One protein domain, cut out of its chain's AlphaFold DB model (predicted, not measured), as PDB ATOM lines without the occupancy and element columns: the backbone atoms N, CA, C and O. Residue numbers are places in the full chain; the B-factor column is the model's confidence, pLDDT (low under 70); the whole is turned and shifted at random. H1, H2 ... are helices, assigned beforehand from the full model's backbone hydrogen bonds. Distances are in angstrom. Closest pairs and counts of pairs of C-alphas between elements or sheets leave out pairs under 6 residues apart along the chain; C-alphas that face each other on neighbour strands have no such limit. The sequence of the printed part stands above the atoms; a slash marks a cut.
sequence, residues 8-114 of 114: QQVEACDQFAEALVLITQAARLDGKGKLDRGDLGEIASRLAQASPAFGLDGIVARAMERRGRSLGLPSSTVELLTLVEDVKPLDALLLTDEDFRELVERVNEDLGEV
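What this domain is: This is residues 8 to 114 of the 114 residues of an uncharacterized protein of Paludisphaera borealis (UniProt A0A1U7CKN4). The long helix H1 and the antiparallel H2 lie side by side at one end of the domain, H3 crosses H1 and runs inward through the middle, and H6 makes the far end. Short H5 sits in the middle beside H3, and short H4 packs between H3 and H6. The printed part has 107 residues with six named helices, H1 to H6 in chain order, and no named strand: all helix, mostly crossed. It is compact, with a radius of gyration of the C-alphas of 13.5 A and spans of 40 by 33 by 24 A.

How they stand to each other: H1, residues 8 to 30, touches the hub H3, residues 56 to 70, with its residues 13 to 21 alone, at a steep tilt of 64 degrees; the closest C-alphas, of Ala 17 and Ala 63, are 4.2 A apart. H2, residues 37 to 50, is close to H1 but not clearly touching, 6.3 A between the C-alphas of Phe 16 and Leu 47, at a shallow tilt of 20 degrees, opposite ways. H2 touches H3 at Ala 48 and Leu 56, C-alphas 4.9 A apart. H5, residues 89 to 92, touches H3 at Val 60 and Leu 90, and H2 at Arg 37 and Asp 91, both 6.1 A between closest C-alphas. H4, residues 75 to 80, makes a helical hairpin with H3, closest C-alphas Glu 65 and Val 78, 5.7 A. H6, residues 97 to 112, touches H4 at Thr 77 and Asn 108, C-alphas 6.6 A apart, only just about perpendicular at 73 degrees. H1 and H6 are apart. Every O i to N i+4 pair is within hydrogen-bond range in H1, H2, H3, H4 and H6; H5 is too short for one.

Where its parts are: H1 begins at C-alpha 8 (-19.641, -48.033, 21.336) and is 32.7 A long; H2 is 20.0 A, H3 21.0 A and H6 22.3 A. H6 ends at C-alpha 112 (7.312, -23.988, 14.460).

The domain as a whole: The C-alphas of Gly 33 and Val 114 are farthest apart, 40.3 A. The printed part has no cut and no long link. The model's pLDDT is under 70 at residues 31 to 33 and 112 to 114.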
ATOM      1  N   GLN A   8     -18.712 -48.040  22.472       93.25
ATOM      2  CA  GLN A   8     -19.641 -48.033  21.336       93.25
ATOM      3  C   GLN A   8     -19.830 -46.628  20.752       93.25
ATOM      4  O   GLN A   8     -19.927 -46.477  19.542       93.25
ATOM      5  N   GLN A   9     -19.850 -45.589  21.594       92.25
ATOM      6  CA  GLN A   9     -19.940 -44.203  21.128       92.25
ATOM      7  C   GLN A   9     -18.675 -43.777  20.375       92.25
ATOM      8  O   GLN A   9     -18.780 -43.102  19.355       92.25
ATOM      9  N   VAL A  10     -17.491 -44.185  20.844       93.00
ATOM     10  CA  VAL A  10     -16.222 -43.936  20.135       93.00
ATOM     11  C   VAL A  10     -16.211 -44.648  18.783       93.00
ATOM     12  O   VAL A  10     -15.869 -44.038  17.778       93.00
ATOM     13  N   GLU A  11     -16.649 -45.905  18.733       94.31
ATOM     14  CA  GLU A  11     -16.734 -46.671  17.485       94.31
ATOM     15  C   GLU A  11     -17.724 -46.052  16.486       94.31
ATOM     16  O   GLU A  11     -17.420 -45.946  15.300       94.31
ATOM     17  N   ALA A  12     -18.873 -45.562  16.958       93.62
ATOM     18  CA  ALA A  12     -19.813 -44.823  16.117       93.62
ATOM     19  C   ALA A  12     -19.192 -43.526  15.568       93.62
ATOM     20  O   ALA A  12     -19.334 -43.230  14.384       93.62
ATOM     21  N   CYS A  13     -18.457 -42.776  16.398       94.06
ATOM     22  CA  CYS A  13     -17.718 -41.592  15.953       94.06
ATOM     23  C   CYS A  13     -16.700 -41.943  14.859       94.06
ATOM     24  O   CYS A  13     -16.643 -41.272  13.830       94.06
ATOM     25  N   ASP A  14     -15.961 -43.040  15.040       95.06
ATOM     26  CA  ASP A  14     -14.989 -43.529  14.062       95.06
ATOM     27  C   ASP A  14     -15.645 -43.892  12.723       95.06
ATOM     28  O   ASP A  14     -15.066 -43.599  11.675       95.06
ATOM     29  N   GLN A  15     -16.847 -44.480  12.747       96.44
ATOM     30  CA  GLN A  15     -17.628 -44.806  11.549       96.44
ATOM     31  C   GLN A  15     -18.169 -43.556  10.846       96.44
ATOM     32  O   GLN A  15     -18.100 -43.462   9.621       96.44
ATOM     33  N   PHE A  16     -18.676 -42.572  11.593       96.31
ATOM     34  CA  PHE A  16     -19.133 -41.307  11.006       96.31
ATOM     35  C   PHE A  16     -17.975 -40.521  10.384       96.31
ATOM     36  O   PHE A  16     -18.106 -39.993   9.279       96.31
ATOM     37  N   ALA A  17     -16.825 -40.494  11.057       95.81
ATOM     38  CA  ALA A  17     -15.604 -39.898  10.537       95.81
ATOM     39  C   ALA A  17     -15.132 -40.595   9.253       95.81
ATOM     40  O   ALA A  17     -14.773 -39.938   8.277       95.81
ATOM     41  N   GLU A  18     -15.165 -41.927   9.224       96.12
ATOM     42  CA  GLU A  18     -14.846 -42.710   8.030       96.12
ATOM     43  C   GLU A  18     -15.805 -42.426   6.874       96.12
ATOM     44  O   GLU A  18     -15.352 -42.231   5.748       96.12
ATOM     45  N   ALA A  19     -17.108 -42.316   7.142       96.50
ATOM     46  CA  ALA A  19     -18.090 -41.958   6.126       96.50
ATOM     47  C   ALA A  19     -17.771 -40.600   5.477       96.50
ATOM     48  O   ALA A  19     -17.802 -40.494   4.252       96.50
ATOM     49  N   LEU A  20     -17.393 -39.584   6.264       95.44
ATOM     50  CA  LEU A  20     -16.963 -38.286   5.726       95.44
ATOM     51  C   LEU A  20     -15.720 -38.408   4.837       95.44
ATOM     52  O   LEU A  20     -15.673 -37.824   3.752       95.44
ATOM     53  N   VAL A  21     -14.721 -39.182   5.266       95.06
ATOM     54  CA  VAL A  21     -13.505 -39.404   4.469       95.06
ATOM     55  C   VAL A  21     -13.842 -40.100   3.152       95.06
ATOM     56  O   VAL A  21     -13.394 -39.643   2.104       95.06
ATOM     57  N   LEU A  22     -14.664 -41.150   3.176       94.94
ATOM     58  CA  LEU A  22     -15.046 -41.902   1.978       94.94
ATOM     59  C   LEU A  22     -15.871 -41.062   1.000       94.94
ATOM     60  O   LEU A  22     -15.593 -41.076  -0.196       94.94
ATOM     61  N   ILE A  23     -16.852 -40.299   1.493       93.94
ATOM     62  CA  ILE A  23     -17.687 -39.422   0.660       93.94
ATOM     63  C   ILE A  23     -16.825 -38.356  -0.019       93.94
ATOM     64  O   ILE A  23     -16.917 -38.159  -1.230       93.94
ATOM     65  N   THR A  24     -15.955 -37.692   0.744       93.19
ATOM     66  CA  THR A  24     -15.079 -36.653   0.191       93.19
ATOM     67  C   THR A  24     -14.033 -37.242  -0.749       93.19
ATOM     68  O   THR A  24     -13.781 -36.669  -1.802       93.19
ATOM     69  N   GLN A  25     -13.471 -38.415  -0.446       92.25
ATOM     70  CA  GLN A  25     -12.545 -39.113  -1.338       92.25
ATOM     71  C   GLN A  25     -13.210 -39.501  -2.658       92.25
ATOM     72  O   GLN A  25     -12.645 -39.240  -3.719       92.25
ATOM     73  N   ALA A  26     -14.412 -40.078  -2.607       91.25
ATOM     74  CA  ALA A  26     -15.182 -40.404  -3.800       91.25
ATOM     75  C   ALA A  26     -15.470 -39.146  -4.631       91.25
ATOM     76  O   ALA A  26     -15.247 -39.154  -5.837       91.25
ATOM     77  N   ALA A  27     -15.868 -38.042  -3.989       89.62
ATOM     78  CA  ALA A  27     -16.103 -36.769  -4.669       89.62
ATOM     79  C   ALA A  27     -14.841 -36.198  -5.341       89.62
ATOM     80  O   ALA A  27     -14.921 -35.650  -6.442       89.62
ATOM     81  N   ARG A  28     -13.666 -36.344  -4.712       88.75
ATOM     82  CA  ARG A  28     -12.382 -35.943  -5.308       88.75
ATOM     83  C   ARG A  28     -12.033 -36.793  -6.530       88.75
ATOM     84  O   ARG A  28     -11.600 -36.237  -7.535       88.75
ATOM     85  N   LEU A  29     -12.241 -38.110  -6.448       87.31
ATOM     86  CA  LEU A  29     -11.956 -39.057  -7.533       87.31
ATOM     87  C   LEU A  29     -12.895 -38.891  -8.737       87.31
ATOM     88  O   LEU A  29     -12.443 -39.018  -9.869       87.31
ATOM     89  N   ASP A  30     -14.175 -38.596  -8.499       83.75
ATOM     90  CA  ASP A  30     -15.181 -38.392  -9.555       83.75
ATOM     91  C   ASP A  30     -14.974 -37.062 -10.314       83.75
ATOM     92  O   ASP A  30     -15.388 -36.914 -11.460       83.75
ATOM     93  N   GLY A  31     -14.258 -36.109  -9.701       67.44
ATOM     94  CA  GLY A  31     -13.847 -34.844 -10.311       67.44
ATOM     95  C   GLY A  31     -14.927 -33.756 -10.272       67.44
ATOM     96  O   GLY A  31     -15.938 -33.845 -10.954       67.44
ATOM     97  N   LYS A  32     -14.680 -32.696  -9.480       63.81
ATOM     98  CA  LYS A  32     -15.301 -31.338  -9.432       63.81
ATOM     99  C   LYS A  32     -16.806 -31.149  -9.747       63.81
ATOM    100  O   LYS A  32     -17.219 -30.026 -10.022       63.81
ATOM    101  N   GLY A  33     -17.645 -32.178  -9.693       59.44
ATOM    102  CA  GLY A  33     -18.972 -32.085 -10.301       59.44
ATOM    103  C   GLY A  33     -20.116 -31.650  -9.392       59.44
ATOM    104  O   GLY A  33     -20.988 -30.914  -9.846       59.44
ATOM    105  N   LYS A  34     -20.195 -32.164  -8.158       72.50
ATOM    106  CA  LYS A  34     -21.476 -32.109  -7.426       72.50
ATOM    107  C   LYS A  34     -21.425 -31.937  -5.926       72.50
ATOM    108  O   LYS A  34     -22.417 -31.477  -5.400       72.50
ATOM    109  N   LEU A  35     -20.357 -32.355  -5.254       86.81
ATOM    110  CA  LEU A  35     -20.276 -32.192  -3.808       86.81
ATOM    111  C   LEU A  35     -19.528 -30.897  -3.513       86.81
ATOM    112  O   LEU A  35     -18.296 -30.867  -3.590       86.81
ATOM    113  N   ASP A  36     -20.268 -29.833  -3.227       88.62
ATOM    114  CA  ASP A  36     -19.685 -28.574  -2.788       88.62
ATOM    115  C   ASP A  36     -19.578 -28.486  -1.253       88.62
ATOM    116  O   ASP A  36     -19.854 -29.437  -0.513       88.62
ATOM    117  N   ARG A  37     -19.099 -27.340  -0.757       89.88
ATOM    118  CA  ARG A  37     -18.936 -27.096   0.686       89.88
ATOM    119  C   ARG A  37     -20.274 -27.083   1.427       89.88
ATOM    120  O   ARG A  37     -20.331 -27.509   2.578       89.88
ATOM    121  N   GLY A  38     -21.333 -26.594   0.785       91.44
ATOM    122  CA  GLY A  38     -22.684 -26.581   1.333       91.44
ATOM    123  C   GLY A  38     -23.236 -27.994   1.467       91.44
ATOM    124  O   GLY A  38     -23.652 -28.378   2.560       91.44
ATOM    125  N   ASP A  39     -23.136 -28.797   0.405       92.50
ATOM    126  CA  ASP A  39     -23.572 -30.198   0.419       92.50
ATOM    127  C   ASP A  39     -22.834 -31.006   1.493       92.50
ATOM    128  O   ASP A  39     -23.442 -31.749   2.270       92.50
ATOM    129  N   LEU A  40     -21.509 -30.839   1.583       94.00
ATOM    130  CA  LEU A  40     -20.706 -31.492   2.612       94.00
ATOM    131  C   LEU A  40     -21.101 -31.028   4.023       94.00
ATOM    132  O   LEU A  40     -21.185 -31.853   4.937       94.00
ATOM    133  N   GLY A  41     -21.383 -29.734   4.193       94.88
ATOM    134  CA  GLY A  41     -21.925 -29.156   5.422       94.88
ATOM    135  C   GLY A  41     -23.215 -29.838   5.872       94.88
ATOM    136  O   GLY A  41     -23.338 -30.234   7.034       94.88
ATOM    137  N   GLU A  42     -24.155 -30.043   4.951       95.50
ATOM    138  CA  GLU A  42     -25.408 -30.739   5.243       95.50
ATOM    139  C   GLU A  42     -25.189 -32.204   5.622       95.50
ATOM    140  O   GLU A  42     -25.770 -32.682   6.602       95.50
ATOM    141  N   ILE A  43     -24.342 -32.923   4.880       94.69
ATOM    142  CA  ILE A  43     -24.019 -34.326   5.168       94.69
ATOM    143  C   ILE A  43     -23.418 -34.449   6.569       94.69
ATOM    144  O   ILE A  43     -23.879 -35.260   7.374       94.69
ATOM    145  N   ALA A  44     -22.422 -33.621   6.886       94.69
ATOM    146  CA  ALA A  44     -21.749 -33.658   8.176       94.69
ATOM    147  C   ALA A  44     -22.699 -33.286   9.325       94.69
ATOM    148  O   ALA A  44     -22.675 -33.926  10.377       94.69
ATOM    149  N   SER A  45     -23.600 -32.324   9.105       95.00
ATOM    150  CA  SER A  45     -24.649 -31.973  10.069       95.00
ATOM    151  C   SER A  45     -25.586 -33.152  10.353       95.00
ATOM    152  O   SER A  45     -25.864 -33.458  11.513       95.00
ATOM    153  N   ARG A  46     -26.023 -33.880   9.316       94.88
ATOM    154  CA  ARG A  46     -26.879 -35.068   9.480       94.88
ATOM    155  C   ARG A  46     -26.163 -36.201  10.218       94.88
ATOM    156  O   ARG A  46     -26.779 -36.859  11.052       94.88
ATOM    157  N   LEU A  47     -24.870 -36.405   9.964       92.81
ATOM    158  CA  LEU A  47     -24.060 -37.376  10.710       92.81
ATOM    159  C   LEU A  47     -23.926 -36.986  12.187       92.81
ATOM    160  O   LEU A  47     -24.095 -37.832  13.061       92.81
ATOM    161  N   ALA A  48     -23.697 -35.703  12.478       92.50
ATOM    162  CA  ALA A  48     -23.652 -35.201  13.849       92.50
ATOM    163  C   ALA A  48     -24.987 -35.396  14.583       92.50
ATOM    164  O   ALA A  48     -24.993 -35.805  15.737       92.50
ATOM    165  N   GLN A  49     -26.123 -35.190  13.909       93.25
ATOM    166  CA  GLN A  49     -27.450 -35.449  14.483       93.25
ATOM    167  C   GLN A  49     -27.707 -36.934  14.775       93.25
ATOM    168  O   GLN A  49     -28.479 -37.255  15.679       93.25
ATOM    169  N   ALA A  50     -27.063 -37.845  14.040       90.00
ATOM    170  CA  ALA A  50     -27.144 -39.281  14.297       90.00
ATOM    171  C   ALA A  50     -26.310 -39.722  15.517       90.00
ATOM    172  O   ALA A  50     -26.491 -40.834  16.017       90.00
ATOM    173  N   SER A  51     -25.414 -38.864  16.016       85.88
ATOM    174  CA  SER A  51     -24.564 -39.139  17.169       85.88
ATOM    175  C   SER A  51     -25.099 -38.457  18.435       85.88
ATOM    176  O   SER A  51     -25.099 -37.232  18.532       85.88
ATOM    177  N   PRO A  52     -25.486 -39.211  19.477       81.19
ATOM    178  CA  PRO A  52     -25.902 -38.618  20.748       81.19
ATOM    179  C   PRO A  52     -24.722 -38.136  21.612       81.19
ATOM    180  O   PRO A  52     -24.942 -37.498  22.638       81.19
ATOM    181  N   ALA A  53     -23.483 -38.491  21.252       87.31
ATOM    182  CA  ALA A  53     -22.300 -38.311  22.099       87.31
ATOM    183  C   ALA A  53     -21.233 -37.384  21.502       87.31
ATOM    184  O   ALA A  53     -20.405 -36.861  22.245       87.31
ATOM    185  N   PHE A  54     -21.243 -37.183  20.184       87.31
ATOM    186  CA  PHE A  54     -20.258 -36.365  19.485       87.31
ATOM    187  C   PHE A  54     -20.965 -35.380  18.568       87.31
ATOM    188  O   PHE A  54     -21.733 -35.785  17.700       87.31
ATOM    189  N   GLY A  55     -20.681 -34.093  18.760       91.00
ATOM    190  CA  GLY A  55     -21.092 -33.052  17.828       91.00
ATOM    191  C   GLY A  55     -20.254 -33.063  16.549       91.00
ATOM    192  O   GLY A  55     -19.314 -33.847  16.403       91.00
ATOM    193  N   LEU A  56     -20.587 -32.140  15.647       92.31
ATOM    194  CA  LEU A  56     -19.931 -31.983  14.350       92.31
ATOM    195  C   LEU A  56     -18.406 -31.884  14.483       92.31
ATOM    196  O   LEU A  56     -17.699 -32.652  13.840       92.31
ATOM    197  N   ASP A  57     -17.911 -31.019  15.369       90.69
ATOM    198  CA  ASP A  57     -16.473 -30.769  15.529       90.69
ATOM    199  C   ASP A  57     -15.699 -32.033  15.912       90.69
ATOM    200  O   ASP A  57     -14.628 -32.292  15.371       90.69
ATOM    201  N   GLY A  58     -16.263 -32.872  16.787       91.62
ATOM    202  CA  GLY A  58     -15.631 -34.128  17.196       91.62
ATOM    203  C   GLY A  58     -15.541 -35.137  16.049       91.62
ATOM    204  O   GLY A  58     -14.508 -35.780  15.867       91.62
ATOM    205  N   ILE A  59     -16.600 -35.239  15.243       94.38
ATOM    206  CA  ILE A  59     -16.628 -36.119  14.069       94.38
ATOM    207  C   ILE A  59     -15.663 -35.605  12.992       94.38
ATOM    208  O   ILE A  59     -14.922 -36.390  12.402       94.38
ATOM    209  N   VAL A  60     -15.633 -34.290  12.756       94.44
ATOM    210  CA  VAL A  60     -14.753 -33.663  11.762       94.44
ATOM    211  C   VAL A  60     -13.288 -33.770  12.176       94.44
ATOM    212  O   VAL A  60     -12.466 -34.156  11.349       94.44
ATOM    213  N   ALA A  61     -12.949 -33.510  13.440       92.38
ATOM    214  CA  ALA A  61     -11.589 -33.688  13.946       92.38
ATOM    215  C   ALA A  61     -11.109 -35.129  13.751       92.38
ATOM    216  O   ALA A  61     -10.010 -35.371  13.248       92.38
ATOM    217  N   ARG A  62     -11.977 -36.103  14.045       94.06
ATOM    218  CA  ARG A  62     -11.666 -37.515  13.830       94.06
ATOM    219  C   ARG A  62     -11.521 -37.867  12.347       94.06
ATOM    220  O   ARG A  62     -10.646 -38.652  11.987       94.06
ATOM    221  N   ALA A  63     -12.334 -37.277  11.469       95.19
ATOM    222  CA  ALA A  63     -12.216 -37.451  10.020       95.19
ATOM    223  C   ALA A  63     -10.892 -36.885   9.485       95.19
ATOM    224  O   ALA A  63     -10.216 -37.541   8.690       95.19
ATOM    225  N   MET A  64     -10.493 -35.707   9.971       93.75
ATOM    226  CA  MET A  64      -9.211 -35.081   9.652       93.75
ATOM    227  C   MET A  64      -8.051 -35.979  10.070       93.75
ATOM    228  O   MET A  64      -7.222 -36.316   9.228       93.75
ATOM    229  N   GLU A  65      -8.034 -36.454  11.318       93.19
ATOM    230  CA  GLU A  65      -6.998 -37.362  11.825       93.19
ATOM    231  C   GLU A  65      -6.866 -38.621  10.953       93.19
ATOM    232  O   GLU A  65      -5.762 -39.021  10.569       93.19
ATOM    233  N   ARG A  66      -8.000 -39.231  10.574       93.25
ATOM    234  CA  ARG A  66      -8.018 -40.406   9.690       93.25
ATOM    235  C   ARG A  66      -7.447 -40.093   8.314       93.25
ATOM    236  O   ARG A  66      -6.644 -40.879   7.804       93.25
ATOM    237  N   ARG A  67      -7.824 -38.956   7.724       93.38
ATOM    238  CA  ARG A  67      -7.269 -38.501   6.446       93.38
ATOM    239  C   ARG A  67      -5.759 -38.300   6.553       93.38
ATOM    240  O   ARG A  67      -5.020 -38.857   5.746       93.38
ATOM    241  N   GLY A  68      -5.305 -37.583   7.576       92.12
ATOM    242  CA  GLY A  68      -3.893 -37.348   7.854       92.12
ATOM    243  C   GLY A  68      -3.087 -38.637   7.918       92.12
ATOM    244  O   GLY A  68      -2.121 -38.817   7.176       92.12
ATOM    245  N   ARG A  69      -3.561 -39.585   8.728       91.94
ATOM    246  CA  ARG A  69      -2.949 -40.908   8.869       91.94
ATOM    247  C   ARG A  69      -2.872 -41.663   7.543       91.94
ATOM    248  O   ARG A  69      -1.850 -42.282   7.265       91.94
ATOM    249  N   SER A  70      -3.921 -41.600   6.719       91.50
ATOM    250  CA  SER A  70      -3.938 -42.248   5.397       91.50
ATOM    251  C   SER A  70      -2.893 -41.676   4.430       91.50
ATOM    252  O   SER A  70      -2.422 -42.385   3.546       91.50
ATOM    253  N   LEU A  71      -2.491 -40.418   4.638       90.75
ATOM    254  CA  LEU A  71      -1.482 -39.720   3.845       90.75
ATOM    255  C   LEU A  71      -0.070 -39.803   4.445       90.75
ATOM    256  O   LEU A  71       0.856 -39.246   3.856       90.75
ATOM    257  N   GLY A  72       0.096 -40.496   5.579       90.88
ATOM    258  CA  GLY A  72       1.370 -40.626   6.292       90.88
ATOM    259  C   GLY A  72       1.740 -39.415   7.154       90.88
ATOM    260  O   GLY A  72       2.897 -39.289   7.546       90.88
ATOM    261  N   LEU A  73       0.786 -38.527   7.446       88.69
ATOM    262  CA  LEU A  73       1.023 -37.313   8.225       88.69
ATOM    263  C   LEU A  73       0.955 -37.583   9.742       88.69
ATOM    264  O   LEU A  73       0.160 -38.428  10.175       88.69
ATOM    265  N   PRO A  74       1.742 -36.868  10.572       83.75
ATOM    266  CA  PRO A  74       1.682 -37.004  12.025       83.75
ATOM    267  C   PRO A  74       0.307 -36.608  12.587       83.75
ATOM    268  O   PRO A  74      -0.225 -35.548  12.260       83.75
ATOM    269  N   SER A  75      -0.244 -37.437  13.483       77.25
ATOM    270  CA  SER A  75      -1.555 -37.199  14.120       77.25
ATOM    271  C   SER A  75      -1.619 -35.845  14.828       77.25
ATOM    272  O   SER A  75      -2.592 -35.114  14.680       77.25
ATOM    273  N   SER A  76      -0.539 -35.482  15.527       78.12
ATOM    274  CA  SER A  76      -0.416 -34.213  16.245       78.12
ATOM    275  C   SER A  76      -0.576 -33.006  15.324       78.12
ATOM    276  O   SER A  76      -1.255 -32.054  15.678       78.12
ATOM    277  N   THR A  77      -0.002 -33.048  14.121       72.88
ATOM    278  CA  THR A  77      -0.054 -31.923  13.177       72.88
ATOM    279  C   THR A  77      -1.456 -31.731  12.603       72.88
ATOM    280  O   THR A  77      -1.890 -30.614  12.341       72.88
ATOM    281  N   VAL A  78      -2.212 -32.815  12.452       76.56
ATOM    282  CA  VAL A  78      -3.575 -32.755  11.917       76.56
ATOM    283  C   VAL A  78      -4.598 -32.348  12.975       76.56
ATOM    284  O   VAL A  78      -5.566 -31.666  12.652       76.56
ATOM    285  N   GLU A  79      -4.364 -32.685  14.242       78.31
ATOM    286  CA  GLU A  79      -5.137 -32.132  15.360       78.31
ATOM    287  C   GLU A  79      -4.983 -30.604  15.441       78.31
ATOM    288  O   GLU A  79      -5.974 -29.900  15.639       78.31
ATOM    289  N   LEU A  80      -3.778 -30.075  15.186       77.44
ATOM    290  CA  LEU A  80      -3.513 -28.629  15.181       77.44
ATOM    291  C   LEU A  80      -4.320 -27.880  14.114       77.44
ATOM    292  O   LEU A  80      -4.774 -26.771  14.378       77.44
ATOM    293  N   LEU A  81      -4.605 -28.495  12.959       77.56
ATOM    294  CA  LEU A  81      -5.477 -27.891  11.939       77.56
ATOM    295  C   LEU A  81      -6.882 -27.568  12.455       77.56
ATOM    296  O   LEU A  81      -7.546 -26.695  11.907       77.56
ATOM    297  N   THR A  82      -7.353 -28.273  13.487       78.06
ATOM    298  CA  THR A  82      -8.669 -28.011  14.087       78.06
ATOM    299  C   THR A  82      -8.665 -26.852  15.082       78.06
ATOM    300  O   THR A  82      -9.729 -26.445  15.541       78.06
ATOM    301  N   LEU A  83      -7.481 -26.317  15.398       79.44
ATOM    302  CA  LEU A  83      -7.273 -25.234  16.360       79.44
ATOM    303  C   LEU A  83      -6.928 -23.892  15.695       79.44
ATOM    304  O   LEU A  83      -6.948 -22.867  16.370       79.44
ATOM    305  N   VAL A  84      -6.611 -23.882  14.395       81.19
ATOM    306  CA  VAL A  84      -6.277 -22.663  13.642       81.19
ATOM    307  C   VAL A  84      -7.555 -21.992  13.133       81.19
ATOM    308  O   VAL A  84      -8.303 -22.598  12.371       81.19
ATOM    309  N   GLU A  85      -7.783 -20.729  13.506       73.12
ATOM    310  CA  GLU A  85      -9.014 -19.985  13.169       73.12
ATOM    311  C   GLU A  85      -9.239 -19.814  11.655       73.12
ATOM    312  O   GLU A  85     -10.380 -19.829  11.188       73.12
ATOM    313  N   ASP A  86      -8.162 -19.717  10.873       80.19
ATOM    314  CA  ASP A  86      -8.224 -19.544   9.416       80.19
ATOM    315  C   ASP A  86      -8.453 -20.853   8.644       80.19
ATOM    316  O   ASP A  86      -8.680 -20.847   7.427       80.19
ATOM    317  N   VAL A  87      -8.410 -21.998   9.330       82.69
ATOM    318  CA  VAL A  87      -8.642 -23.307   8.725       82.69
ATOM    319  C   VAL A  87     -10.067 -23.747   9.017       82.69
ATOM    320  O   VAL A  87     -10.501 -23.812  10.158       82.69
ATOM    321  N   LYS A  88     -10.805 -24.108   7.963       90.81
ATOM    322  CA  LYS A  88     -12.111 -24.769   8.073       90.81
ATOM    323  C   LYS A  88     -11.913 -26.274   7.907       90.81
ATOM    324  O   LYS A  88     -11.782 -26.724   6.766       90.81
ATOM    325  N   PRO A  89     -11.901 -27.077   8.988       91.50
ATOM    326  CA  PRO A  89     -11.498 -28.480   8.899       91.50
ATOM    327  C   PRO A  89     -12.420 -29.315   8.002       91.50
ATOM    328  O   PRO A  89     -11.959 -30.187   7.273       91.50
ATOM    329  N   LEU A  90     -13.720 -29.005   7.983       93.31
ATOM    330  CA  LEU A  90     -14.670 -29.686   7.103       93.31
ATOM    331  C   LEU A  90     -14.380 -29.406   5.620       93.31
ATOM    332  O   LEU A  90     -14.327 -30.338   4.822       93.31
ATOM    333  N   ASP A  91     -14.125 -28.145   5.260       92.56
ATOM    334  CA  ASP A  91     -13.772 -27.758   3.888       92.56
ATOM    335  C   ASP A  91     -12.428 -28.370   3.471       92.56
ATOM    336  O   ASP A  91     -12.251 -28.769   2.318       92.56
ATOM    337  N   ALA A  92     -11.492 -28.492   4.418       92.44
ATOM    338  CA  ALA A  92     -10.192 -29.106   4.185       92.44
ATOM    339  C   ALA A  92     -10.310 -30.572   3.740       92.44
ATOM    340  O   ALA A  92      -9.444 -31.051   3.014       92.44
ATOM    341  N   LEU A  93     -11.391 -31.288   4.075       92.62
ATOM    342  CA  LEU A  93     -11.631 -32.646   3.571       92.62
ATOM    343  C   LEU A  93     -11.896 -32.690   2.053       92.62
ATOM    344  O   LEU A  93     -11.701 -33.737   1.443       92.62
ATOM    345  N   LEU A  94     -12.285 -31.586   1.412       91.81
ATOM    346  CA  LEU A  94     -12.476 -31.530  -0.046       91.81
ATOM    347  C   LEU A  94     -11.190 -31.239  -0.823       91.81
ATOM    348  O   LEU A  94     -11.151 -31.480  -2.029       91.81
ATOM    349  N   LEU A  95     -10.146 -30.742  -0.152       92.19
ATOM    350  CA  LEU A  95      -8.849 -30.458  -0.772       92.19
ATOM    351  C   LEU A  95      -8.274 -31.704  -1.432       92.19
ATOM    352  O   LEU A  95      -8.503 -32.806  -0.934       92.19
ATOM    353  N   THR A  96      -7.498 -31.550  -2.504       91.56
ATOM    354  CA  THR A  96      -6.723 -32.675  -3.045       91.56
ATOM    355  C   THR A  96      -5.716 -33.176  -2.007       91.56
ATOM    356  O   THR A  96      -5.509 -32.550  -0.969       91.56
ATOM    357  N   ASP A  97      -5.126 -34.348  -2.227       92.94
ATOM    358  CA  ASP A  97      -4.130 -34.869  -1.283       92.94
ATOM    359  C   ASP A  97      -2.845 -34.029  -1.273       92.94
ATOM    360  O   ASP A  97      -2.157 -34.004  -0.260       92.94
ATOM    361  N   GLU A  98      -2.545 -33.332  -2.371       92.69
ATOM    362  CA  GLU A  98      -1.451 -32.361  -2.467       92.69
ATOM    363  C   GLU A  98      -1.792 -31.090  -1.682       92.69
ATOM    364  O   GLU A  98      -1.129 -30.812  -0.686       92.69
ATOM    365  N   ASP A  99      -2.912 -30.428  -2.002       92.94
ATOM    366  CA  ASP A  99      -3.363 -29.214  -1.298       92.94
ATOM    367  C   ASP A  99      -3.524 -29.441   0.220       92.94
ATOM    368  O   ASP A  99      -3.303 -28.549   1.038       92.94
ATOM    369  N   PHE A 100      -3.952 -30.644   0.622       92.88
ATOM    370  CA  PHE A 100      -4.091 -30.991   2.033       92.88
ATOM    371  C   PHE A 100      -2.736 -31.126   2.729       92.88
ATOM    372  O   PHE A 100      -2.608 -30.702   3.876       92.88
ATOM    373  N   ARG A 101      -1.730 -31.711   2.067       92.38
ATOM    374  CA  ARG A 101      -0.368 -31.784   2.618       92.38
ATOM    375  C   ARG A 101       0.234 -30.395   2.747       92.38
ATOM    376  O   ARG A 101       0.718 -30.073   3.825       92.38
ATOM    377  N   GLU A 102       0.103 -29.566   1.716       92.75
ATOM    378  CA  GLU A 102       0.582 -28.179   1.742       92.75
ATOM    379  C   GLU A 102      -0.062 -27.379   2.882       92.75
ATOM    380  O   GLU A 102       0.614 -26.647   3.601       92.75
ATOM    381  N   LEU A 103      -1.370 -27.558   3.111       91.62
ATOM    382  CA  LEU A 103      -2.064 -26.937   4.239       91.62
ATOM    383  C   LEU A 103      -1.470 -27.364   5.592       91.62
ATOM    384  O   LEU A 103      -1.296 -26.528   6.478       91.62
ATOM    385  N   VAL A 104      -1.203 -28.660   5.763       88.88
ATOM    386  CA  VAL A 104      -0.634 -29.227   6.996       88.88
ATOM    387  C   VAL A 104       0.786 -28.713   7.222       88.88
ATOM    388  O   VAL A 104       1.122 -28.348   8.345       88.88
ATOM    389  N   GLU A 105       1.603 -28.670   6.170       88.81
ATOM    390  CA  GLU A 105       2.978 -28.167   6.212       88.81
ATOM    391  C   GLU A 105       3.011 -26.687   6.585       88.81
ATOM    392  O   GLU A 105       3.675 -26.338   7.557       88.81
ATOM    393  N   ARG A 106       2.199 -25.852   5.925       88.81
ATOM    394  CA  ARG A 106       2.080 -24.424   6.247       88.81
ATOM    395  C   ARG A 106       1.717 -24.195   7.714       88.81
ATOM    396  O   ARG A 106       2.362 -23.411   8.392       88.81
ATOM    397  N   VAL A 107       0.711 -24.908   8.228       85.50
ATOM    398  CA  VAL A 107       0.324 -24.771   9.643       85.50
ATOM    399  C   VAL A 107       1.429 -25.256  10.584       85.50
ATOM    400  O   VAL A 107       1.603 -24.704  11.666       85.50
ATOM    401  N   ASN A 108       2.191 -26.278  10.196       83.88
ATOM    402  CA  ASN A 108       3.318 -26.750  10.992       83.88
ATOM    403  C   ASN A 108       4.482 -25.745  11.012       83.88
ATOM    404  O   ASN A 108       5.130 -25.604  12.045       83.88
ATOM    405  N   GLU A 109       4.738 -25.053   9.900       85.19
ATOM    406  CA  GLU A 109       5.717 -23.962   9.814       85.19
ATOM    407  C   GLU A 109       5.287 -22.771  10.679       85.19
ATOM    408  O   GLU A 109       6.049 -22.354  11.549       85.19
ATOM    409  N   ASP A 110       4.036 -22.316  10.544       80.81
ATOM    410  CA  ASP A 110       3.477 -21.201  11.322       80.81
ATOM    411  C   ASP A 110       3.560 -21.442  12.845       80.81
ATOM    412  O   ASP A 110       3.719 -20.508  13.631       80.81
ATOM    413  N   LEU A 111       3.456 -22.704  13.280       74.94
ATOM    414  CA  LEU A 111       3.552 -23.103  14.689       74.94
ATOM    415  C   LEU A 111       4.986 -23.424  15.143       74.94
ATOM    416  O   LEU A 111       5.244 -23.443  16.346       74.94
ATOM    417  N   GLY A 112       5.896 -23.708  14.208       65.81
ATOM    418  CA  GLY A 112       7.312 -23.988  14.460       65.81
ATOM    419  C   GLY A 112       8.207 -22.744  14.452       65.81
ATOM    420  O   GLY A 112       9.314 -22.801  14.985       65.81
ATOM    421  N   GLU A 113       7.740 -21.627  13.885       53.69
ATOM    422  CA  GLU A 113       8.397 -20.311  13.953       53.69
ATOM    423  C   GLU A 113       8.140 -19.548  15.277       53.69
ATOM    424  O   GLU A 113       8.513 -18.378  15.397       53.69
ATOM    425  N   VAL A 114       7.553 -20.203  16.292       44.97
ATOM    426  CA  VAL A 114       7.275 -19.640  17.631       44.97
ATOM    427  C   VAL A 114       8.219 -20.186  18.701       44.97
ATOM    428  O   VAL A 114       8.362 -21.425  18.809       44.97
TER     429      VAL A 114